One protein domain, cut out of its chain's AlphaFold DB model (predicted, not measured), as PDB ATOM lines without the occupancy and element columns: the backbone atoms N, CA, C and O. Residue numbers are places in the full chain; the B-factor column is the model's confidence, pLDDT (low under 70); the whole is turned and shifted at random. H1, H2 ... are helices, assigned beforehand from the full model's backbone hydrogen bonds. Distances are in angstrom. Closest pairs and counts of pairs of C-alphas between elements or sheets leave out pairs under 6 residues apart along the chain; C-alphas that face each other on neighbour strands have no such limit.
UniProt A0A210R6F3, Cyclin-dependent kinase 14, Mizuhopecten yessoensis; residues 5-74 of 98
ATOM      1  N   LEU A   5       4.506  25.256   6.322       87.00
ATOM      2  CA  LEU A   5       4.476  26.144   7.489       87.00
ATOM      3  C   LEU A   5       4.708  27.613   7.135       87.00
ATOM      4  O   LEU A   5       4.205  28.485   7.834       87.00
ATOM      5  N   ASP A   6       5.439  27.900   6.065       86.12
ATOM      6  CA  ASP A   6       5.676  29.265   5.587       86.12
ATOM      7  C   ASP A   6       4.432  29.893   4.938       86.12
ATOM      8  O   ASP A   6       4.253  31.105   5.011       86.12
ATOM      9  N   THR A   7       3.521  29.095   4.379       87.31
ATOM     10  CA  THR A   7       2.244  29.595   3.838       87.31
ATOM     11  C   THR A   7       1.303  30.098   4.932       87.31
ATOM     12  O   THR A   7       0.610  31.095   4.740       87.31
ATOM     13  N   VAL A   8       1.293  29.433   6.090       90.44
ATOM     14  CA  VAL A   8       0.477  29.822   7.253       90.44
ATOM     15  C   VAL A   8       1.208  30.785   8.190       90.44
ATOM     16  O   VAL A   8       0.566  31.580   8.874       90.44
ATOM     17  N   ILE A   9       2.544  30.755   8.209       90.75
ATOM     18  CA  ILE A   9       3.404  31.667   8.970       90.75
ATOM     19  C   ILE A   9       4.439  32.276   8.005       90.75
ATOM     20  O   ILE A   9       5.592  31.834   7.979       90.75
ATOM     21  N   PRO A  10       4.074  33.338   7.256       90.12
ATOM     22  CA  PRO A  10       4.947  33.954   6.247       90.12
ATOM     23  C   PRO A  10       6.329  34.351   6.767       90.12
ATOM     24  O   PRO A  10       7.316  34.292   6.038       90.12
ATOM     25  N   LYS A  11       6.427  34.693   8.059       88.12
ATOM     26  CA  LYS A  11       7.692  35.039   8.721       88.12
ATOM     27  C   LYS A  11       8.764  33.951   8.599       88.12
ATOM     28  O   LYS A  11       9.939  34.292   8.517       88.12
ATOM     29  N   LEU A  12       8.384  32.673   8.558       90.69
ATOM     30  CA  LEU A  12       9.340  31.567   8.438       90.69
ATOM     31  C   LEU A  12      10.035  31.534   7.073       90.69
ATOM     32  O   LEU A  12      11.178  31.097   6.997       90.69
ATOM     33  N   GLY A  13       9.384  32.033   6.018       89.81
ATOM     34  CA  GLY A  13       9.974  32.103   4.680       89.81
ATOM     35  C   GLY A  13      11.099  33.136   4.556       89.81
ATOM     36  O   GLY A  13      11.950  33.005   3.682       89.81
ATOM     37  N   PHE A  14      11.138  34.140   5.438       90.81
ATOM     38  CA  PHE A  14      12.176  35.178   5.429       90.81
ATOM     39  C   PHE A  14      13.424  34.804   6.235       90.81
ATOM     40  O   PHE A  14      14.443  35.477   6.106       90.81
ATOM     41  N   ILE A  15      13.353  33.766   7.075       91.12
ATOM     42  CA  ILE A  15      14.460  33.370   7.947       91.12
ATOM     43  C   ILE A  15      15.069  32.064   7.412       91.12
ATOM     44  O   ILE A  15      14.376  31.040   7.374       91.12
ATOM     45  N   PRO A  16      16.354  32.061   7.008       92.25
ATOM     46  CA  PRO A  16      17.016  30.869   6.488       92.25
ATOM     47  C   PRO A  16      16.869  29.661   7.420       92.25
ATOM     48  O   PRO A  16      16.980  29.776   8.638       92.25
ATOM     49  N   HIS A  17      16.596  28.488   6.847       94.25
ATOM     50  CA  HIS A  17      16.452  27.202   7.552       94.25
ATOM     51  C   HIS A  17      15.330  27.125   8.618       94.25
ATOM     52  O   HIS A  17      15.083  26.040   9.162       94.25
ATOM     53  N   ALA A  18      14.585  28.207   8.880       94.06
ATOM     54  CA  ALA A  18      13.576  28.280   9.939       94.06
ATOM     55  C   ALA A  18      12.418  27.307   9.711       94.06
ATOM     56  O   ALA A  18      12.074  26.525  10.597       94.06
ATOM     57  N   THR A  19      11.861  27.286   8.496       94.00
ATOM     58  CA  THR A  19      10.768  26.376   8.115       94.00
ATOM     59  C   THR A  19      11.155  24.907   8.300       94.00
ATOM     60  O   THR A  19      10.353  24.102   8.784       94.00
ATOM     61  N   CYS A  20      12.398  24.543   7.959       93.06
ATOM     62  CA  CYS A  20      12.892  23.175   8.103       93.06
ATOM     63  C   CYS A  20      12.981  22.769   9.579       93.06
ATOM     64  O   CYS A  20      12.523  21.687   9.956       93.06
ATOM     65  N   LEU A  21      13.536  23.642  10.424       95.94
ATOM     66  CA  LEU A  21      13.656  23.383  11.856       95.94
ATOM     67  C   LEU A  21      12.281  23.349  12.547       95.94
ATOM     68  O   LEU A  21      11.993  22.401  13.278       95.94
ATOM     69  N   ALA A  22      11.401  24.307  12.247       95.69
ATOM     70  CA  ALA A  22      10.036  24.360  12.777       95.69
ATOM     71  C   ALA A  22       9.244  23.088  12.442       95.69
ATOM     72  O   ALA A  22       8.601  22.503  13.315       95.69
ATOM     73  N   SER A  23       9.368  22.600  11.203       94.38
ATOM     74  CA  SER A  23       8.737  21.347  10.779       94.38
ATOM     75  C   SER A  23       9.190  20.164  11.635       94.38
ATOM     76  O   SER A  23       8.371  19.327  11.995       94.38
ATOM     77  N   LYS A  24      10.469  20.097  12.021       95.81
ATOM     78  CA  LYS A  24      11.007  19.013  12.863       95.81
ATOM     79  C   LYS A  24      10.532  19.082  14.321       95.81
ATOM     80  O   LYS A  24      10.487  18.044  14.981       95.81
ATOM     81  N   PHE A  25      10.172  20.262  14.827       96.44
ATOM     82  CA  PHE A  25       9.575  20.416  16.159       96.44
ATOM     83  C   PHE A  25       8.088  20.062  16.175       96.44
ATOM     84  O   PHE A  25       7.626  19.365  17.080       96.44
ATOM     85  N   LEU A  26       7.340  20.526  15.175       95.00
ATOM     86  CA  LEU A  26       5.882  20.414  15.111       95.00
ATOM     87  C   LEU A  26       5.437  19.065  14.528       95.00
ATOM     88  O   LEU A  26       4.727  18.995  13.528       95.00
ATOM     89  N   GLN A  27       5.871  17.977  15.164       95.50
ATOM     90  CA  GLN A  27       5.423  16.623  14.844       95.50
ATOM     91  C   GLN A  27       4.302  16.197  15.798       95.50
ATOM     92  O   GLN A  27       4.407  16.373  17.018       95.50
ATOM     93  N   MET A  28       3.243  15.614  15.227       95.44
ATOM     94  CA  MET A  28       2.110  15.070  15.982       95.44
ATOM     95  C   MET A  28       2.576  13.978  16.952       95.44
ATOM     96  O   MET A  28       2.295  14.041  18.146       95.44
ATOM     97  N   ASP A  29       3.356  13.025  16.444       96.81
ATOM     98  CA  ASP A  29       4.000  11.991  17.248       96.81
ATOM     99  C   ASP A  29       5.231  12.571  17.978       96.81
ATOM    100  O   ASP A  29       6.161  13.047  17.312       96.81
ATOM    101  N   PRO A  30       5.276  12.538  19.325       96.56
ATOM    102  CA  PRO A  30       6.418  13.032  20.088       96.56
ATOM    103  C   PRO A  30       7.728  12.306  19.758       96.56
ATOM    104  O   PRO A  30       8.774  12.952  19.775       96.56
ATOM    105  N   PHE A  31       7.696  11.020  19.392       97.12
ATOM    106  CA  PHE A  31       8.907  10.255  19.058       97.12
ATOM    107  C   PHE A  31       9.531  10.673  17.723       97.12
ATOM    108  O   PHE A  31      10.695  10.374  17.456       97.12
ATOM    109  N   ARG A  32       8.781  11.403  16.891       96.81
ATOM    110  CA  ARG A  32       9.276  11.971  15.632       96.81
ATOM    111  C   ARG A  32       9.842  13.381  15.791       96.81
ATOM    112  O   ARG A  32      10.457  13.880  14.847       96.81
ATOM    113  N   ARG A  33       9.642  14.033  16.945       97.44
ATOM    114  CA  ARG A  33      10.175  15.378  17.206       97.44
ATOM    115  C   ARG A  33      11.692  15.331  17.320       97.44
ATOM    116  O   ARG A  33      12.265  14.405  17.891       97.44
ATOM    117  N   ILE A  34      12.356  16.356  16.796       97.88
ATOM    118  CA  ILE A  34      13.802  16.507  16.976       97.88
ATOM    119  C   ILE A  34      14.138  16.719  18.467       97.88
ATOM    120  O   ILE A  34      13.529  17.577  19.107       97.88
ATOM    121  N   PRO A  35      15.102  15.974  19.042       97.88
ATOM    122  CA  PRO A  35      15.547  16.212  20.411       97.88
ATOM    123  C   PRO A  35      16.356  17.510  20.503       97.88
ATOM    124  O   PRO A  35      17.050  17.879  19.554       97.88
ATOM    125  N   ALA A  36      16.322  18.164  21.668       96.88
ATOM    126  CA  ALA A  36      16.979  19.457  21.895       96.88
ATOM    127  C   ALA A  36      18.466  19.446  21.503       96.88
ATOM    128  O   ALA A  36      18.899  20.303  20.741       96.88
ATOM    129  N   GLN A  37      19.209  18.415  21.920       95.62
ATOM    130  CA  GLN A  37      20.623  18.227  21.571       95.62
ATOM    131  C   GLN A  37      20.864  18.267  20.057       95.62
ATOM    132  O   GLN A  37      21.731  18.985  19.578       95.62
ATOM    133  N   LYS A  38      20.031  17.577  19.271       96.81
ATOM    134  CA  LYS A  38      20.144  17.589  17.807       96.81
ATOM    135  C   LYS A  38      19.693  18.922  17.202       96.81
ATOM    136  O   LYS A  38      20.230  19.335  16.179       96.81
ATOM    137  N   ALA A  39      18.710  19.585  17.808       97.56
ATOM    138  CA  ALA A  39      18.213  20.875  17.344       97.56
ATOM    139  C   ALA A  39      19.232  22.009  17.532       97.56
ATOM    140  O   ALA A  39      19.313  22.879  16.670       97.56
ATOM    141  N   MET A  40      20.043  21.966  18.596       96.25
ATOM    142  CA  MET A  40      21.123  22.936  18.830       96.25
ATOM    143  C   MET A  40      22.178  22.949  17.708       96.25
ATOM    144  O   MET A  40      22.845  23.960  17.516       96.25
ATOM    145  N   HIS A  41      22.302  21.860  16.942       95.69
ATOM    146  CA  HIS A  41      23.219  21.731  15.800       95.69
ATOM    147  C   HIS A  41      22.527  21.891  14.434       95.69
ATOM    148  O   HIS A  41      23.068  21.483  13.407       95.69
ATOM    149  N   ALA A  42      21.301  22.419  14.393       96.19
ATOM    150  CA  ALA A  42      20.622  22.693  13.131       96.19
ATOM    151  C   ALA A  42      21.267  23.881  12.395       96.19
ATOM    152  O   ALA A  42      21.700  24.837  13.027       96.19
ATOM    153  N   GLU A  43      21.225  23.864  11.057       95.69
ATOM    154  CA  GLU A  43      21.742  24.940  10.185       95.69
ATOM    155  C   GLU A  43      21.174  26.327  10.516       95.69
ATOM    156  O   GLU A  43      21.836  27.331  10.300       95.69
ATOM    157  N   TYR A  44      19.976  26.385  11.106       96.12
ATOM    158  CA  TYR A  44      19.380  27.621  11.616       96.12
ATOM    159  C   TYR A  44      20.292  28.378  12.600       96.12
ATOM    160  O   TYR A  44      20.230  29.598  12.686       96.12
ATOM    161  N   PHE A  45      21.142  27.663  13.342       95.25
ATOM    162  CA  PHE A  45      22.073  28.234  14.316       95.25
ATOM    163  C   PHE A  45      23.509  28.353  13.783       95.25
ATOM    164  O   PHE A  45      24.414  28.622  14.569       95.25
ATOM    165  N   ALA A  46      23.741  28.168  12.476       92.44
ATOM    166  CA  ALA A  46      25.086  28.189  11.888       92.44
ATOM    167  C   ALA A  46      25.819  29.534  12.060       92.44
ATOM    168  O   ALA A  46      27.046  29.557  12.081       92.44
ATOM    169  N   ASP A  47      25.077  30.629  12.237       91.75
ATOM    170  CA  ASP A  47      25.633  31.969  12.456       91.75
ATOM    171  C   ASP A  47      26.131  32.195  13.898       91.75
ATOM    172  O   ASP A  47      26.745  33.224  14.196       91.75
ATOM    173  N   LEU A  48      25.864  31.262  14.822       92.50
ATOM    174  CA  LEU A  48      26.324  31.374  16.205       92.50
ATOM    175  C   LEU A  48      27.803  30.970  16.342       92.50
ATOM    176  O   LEU A  48      28.252  30.011  15.711       92.50
ATOM    177  N   PRO A  49      28.576  31.640  17.219       92.31
ATOM    178  CA  PRO A  49      29.964  31.265  17.462       92.31
ATOM    179  C   PRO A  49      30.082  29.825  17.998       92.31
ATOM    180  O   PRO A  49      29.381  29.493  18.959       92.31
ATOM    181  N   PRO A  50      31.032  29.002  17.505       91.81
ATOM    182  CA  PRO A  50      31.207  27.611  17.950       91.81
ATOM    183  C   PRO A  50      31.391  27.447  19.465       91.81
ATOM    184  O   PRO A  50      30.979  26.447  20.043       91.81
ATOM    185  N   LYS A  51      31.937  28.476  20.126       93.19
ATOM    186  CA  LYS A  51      32.147  28.523  21.578       93.19
ATOM    187  C   LYS A  51      30.863  28.321  22.394       93.19
ATOM    188  O   LYS A  51      30.946  27.982  23.571       93.19
ATOM    189  N   ILE A  52      29.681  28.502  21.798       94.25
ATOM    190  CA  ILE A  52      28.400  28.248  22.471       94.25
ATOM    191  C   ILE A  52      28.227  26.789  22.897       94.25
ATOM    192  O   ILE A  52      27.585  26.532  23.911       94.25
ATOM    193  N   TYR A  53      28.851  25.853  22.181       93.00
ATOM    194  CA  TYR A  53      28.790  24.425  22.494       93.00
ATOM    195  C   TYR A  53      29.772  23.998  23.596       93.00
ATOM    196  O   TYR A  53      29.697  22.874  24.077       93.00
ATOM    197  N   GLU A  54      30.683  24.884  24.003       93.31
ATOM    198  CA  GLU A  54      31.713  24.627  25.022       93.31
ATOM    199  C   GLU A  54      31.364  25.264  26.377       93.31
ATOM    200  O   GLU A  54      32.160  25.228  27.320       93.31
ATOM    201  N   LEU A  55      30.196  25.904  26.481       94.69
ATOM    202  CA  LEU A  55      29.786  26.591  27.696       94.69
ATOM    203  C   LEU A  55      29.416  25.596  28.808       94.69
ATOM    204  O   LEU A  55      28.706  24.627  28.548       94.69
ATOM    205  N   PRO A  56      29.818  25.866  30.064       96.31
ATOM    206  CA  PRO A  56      29.271  25.162  31.218       96.31
ATOM    207  C   PRO A  56      27.755  25.356  31.329       96.31
ATOM    208  O   PRO A  56      27.264  26.452  31.064       96.31
ATOM    209  N   ASP A  57      27.039  24.357  31.850       94.62
ATOM    210  CA  ASP A  57      25.571  24.383  32.008       94.62
ATOM    211  C   ASP A  57      25.041  25.614  32.765       94.62
ATOM    212  O   ASP A  57      23.929  26.081  32.530       94.62
ATOM    213  N   VAL A  58      25.843  26.148  33.692       96.81
ATOM    214  CA  VAL A  58      25.497  27.307  34.532       96.81
ATOM    215  C   VAL A  58      25.942  28.650  33.943       96.81
ATOM    216  O   VAL A  58      25.634  29.703  34.505       96.81
ATOM    217  N   ALA A  59      26.705  28.645  32.849       96.06
ATOM    218  CA  ALA A  59      27.239  29.857  32.244       96.06
ATOM    219  C   ALA A  59      26.221  30.504  31.295       96.06
ATOM    220  O   ALA A  59      25.528  29.841  30.530       96.06
ATOM    221  N   SER A  60      26.164  31.838  31.302       95.94
ATOM    222  CA  SER A  60      25.348  32.583  30.341       95.94
ATOM    223  C   SER A  60      25.989  32.580  28.953       95.94
ATOM    224  O   SER A  60      27.197  32.785  28.826       95.94
ATOM    225  N   ILE A  61      25.172  32.470  27.898       95.62
ATOM    226  CA  ILE A  61      25.635  32.589  26.506       95.62
ATOM    227  C   ILE A  61      26.272  33.953  26.207       95.62
ATOM    228  O   ILE A  61      27.176  34.047  25.381       95.62
ATOM    229  N   PHE A  62      25.876  35.008  26.928       95.44
ATOM    230  CA  PHE A  62      26.433  36.355  26.765       95.44
ATOM    231  C   PHE A  62      27.868  36.497  27.296       95.44
ATOM    232  O   PHE A  62      28.499  37.530  27.081       95.44
ATOM    233  N   ASN A  63      28.419  35.460  27.935       94.06
ATOM    234  CA  ASN A  63      29.843  35.407  28.266       94.06
ATOM    235  C   ASN A  63      30.721  35.156  27.026       94.06
ATOM    236  O   ASN A  63      31.942  35.303  27.100       94.06
ATOM    237  N   ILE A  64      30.132  34.765  25.888       93.75
ATOM    238  CA  ILE A  64      30.853  34.604  24.622       93.75
ATOM    239  C   ILE A  64      31.197  35.992  24.059       93.75
ATOM    240  O   ILE A  64      30.291  36.774  23.762       93.75
ATOM    241  N   PRO A  65      32.488  36.304  23.840       89.38
ATOM    242  CA  PRO A  65      32.880  37.563  23.221       89.38
ATOM    243  C   PRO A  65      32.233  37.730  21.843       89.38
ATOM    244  O   PRO A  65      32.326  36.848  20.994       89.38
ATOM    245  N   GLY A  66      31.588  38.875  21.623       86.88
ATOM    246  CA  GLY A  66      30.939  39.201  20.350       86.88
ATOM    247  C   GLY A  66      29.475  38.767  20.240       86.88
ATOM    248  O   GLY A  66      28.771  39.323  19.401       86.88
ATOM    249  N   LEU A  67      28.978  37.879  21.111       92.50
ATOM    250  CA  LEU A  67      27.550  37.561  21.160       92.50
ATOM    251  C   LEU A  67      26.801  38.665  21.914       92.50
ATOM    252  O   LEU A  67      27.067  38.929  23.087       92.50
ATOM    253  N   LYS A  68      25.865  39.329  21.239       91.69
ATOM    254  CA  LYS A  68      25.089  40.437  21.804       91.69
ATOM    255  C   LYS A  68      23.635  40.332  21.382       91.69
ATOM    256  O   LYS A  68      23.331  39.840  20.300       91.69
ATOM    257  N   LEU A  69      22.752  40.834  22.237       91.94
ATOM    258  CA  LEU A  69      21.360  41.045  21.874       91.94
ATOM    259  C   LEU A  69      21.274  42.232  20.905       91.94
ATOM    260  O   LEU A  69      21.829  43.297  21.186       91.94
ATOM    261  N   LEU A  70      20.612  42.034  19.766       89.19
ATOM    262  CA  LEU A  70      20.293  43.124  18.846       89.19
ATOM    263  C   LEU A  70      19.064  43.889  19.363       89.19
ATOM    264  O   LEU A  70      18.190  43.262  19.963       89.19
ATOM    265  N   PRO A  71      18.977  45.214  19.147       90.25
ATOM    266  CA  PRO A  71      17.758  45.966  19.423       90.25
ATOM    267  C   PRO A  71      16.571  45.393  18.647       90.25
ATOM    268  O   PRO A  71      16.734  44.912  17.522       90.25
ATOM    269  N   GLU A  72      15.380  45.487  19.226       86.44
ATOM    270  CA  GLU A  72      14.156  45.082  18.537       86.44
ATOM    271  C   GLU A  72      13.937  45.956  17.293       86.44
ATOM    272  O   GLU A  72      14.253  47.149  17.285       86.44
ATOM    273  N   LEU A  73      13.367  45.390  16.225       73.88
ATOM    274  CA  LEU A  73      13.166  46.119  14.966       73.88
ATOM    275  C   LEU A  73      12.302  47.385  15.150       73.88
ATOM    276  O   LEU A  73      12.557  48.403  14.509       73.88
ATOM    277  N   ASP A  74      11.348  47.362  16.083       61.00
ATOM    278  CA  ASP A  74      10.523  48.524  16.437       61.00
ATOM    279  C   ASP A  74      11.360  49.683  17.016       61.00
ATOM    280  O   ASP A  74      11.060  50.857  16.782       61.00
TER     281      ASP A  74
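What this domain is: This is residues 5 to 74 of the 98 residues of the protein "Cyclin-dependent kinase 14" of Mizuhopecten yessoensis (UniProt A0A210R6F3). Little regular structure: a loose, flat, winding chain has three short helices, H1, H2 and H3, clustered at one end, H4 and H5 strung out beyond them, and a tail, residues 68 to 74, that sticks out. The printed part has 70 residues and five helices, H1 to H5 in order, no named strand; it is all helix, with 26 residues in named elements. The radius of gyration of the C-alphas is 14.6 A, the spans 37 by 35 by 17 A.

How they stand to each other: Start at H1, residues 5 to 8; H3, residues 18 to 25, touches it, closest C-alphas Leu 5 and Thr 19, 6.3 A. H2, residues 10 to 14, only just touches H1, with 3 pairs of C-alphas within 8 A, only at the corner, closest C-alphas Asp 6 and Leu 12, 5.2 A. H4, residues 36 to 39, is close to H3 but not clearly touching, closest C-alphas Leu 21 and Ala 39, 7.6 A. H5, residues 50 to 54, is apart from the other four. H3 has every O i to N i+4 pair within hydrogen-bond range; H2 and H5 have 0 of 1 each, but 2 of 2 O i to N i+3 pairs; H1 and H4 are too short.

Where its parts are: Find C-alpha 5 at (4.476, 26.144, 7.489), where H1 begins; H3 runs 10.8 A from C-alpha 18, and H5 ends at C-alpha 54, (31.713, 24.627, 25.022).

The domain as a whole: The C-alphas of Asp 29 and Pro 65 are farthest apart, 39.0 A. The printed part has no cut; no link between helices is long. Residue 74 is under 70 in pLDDT.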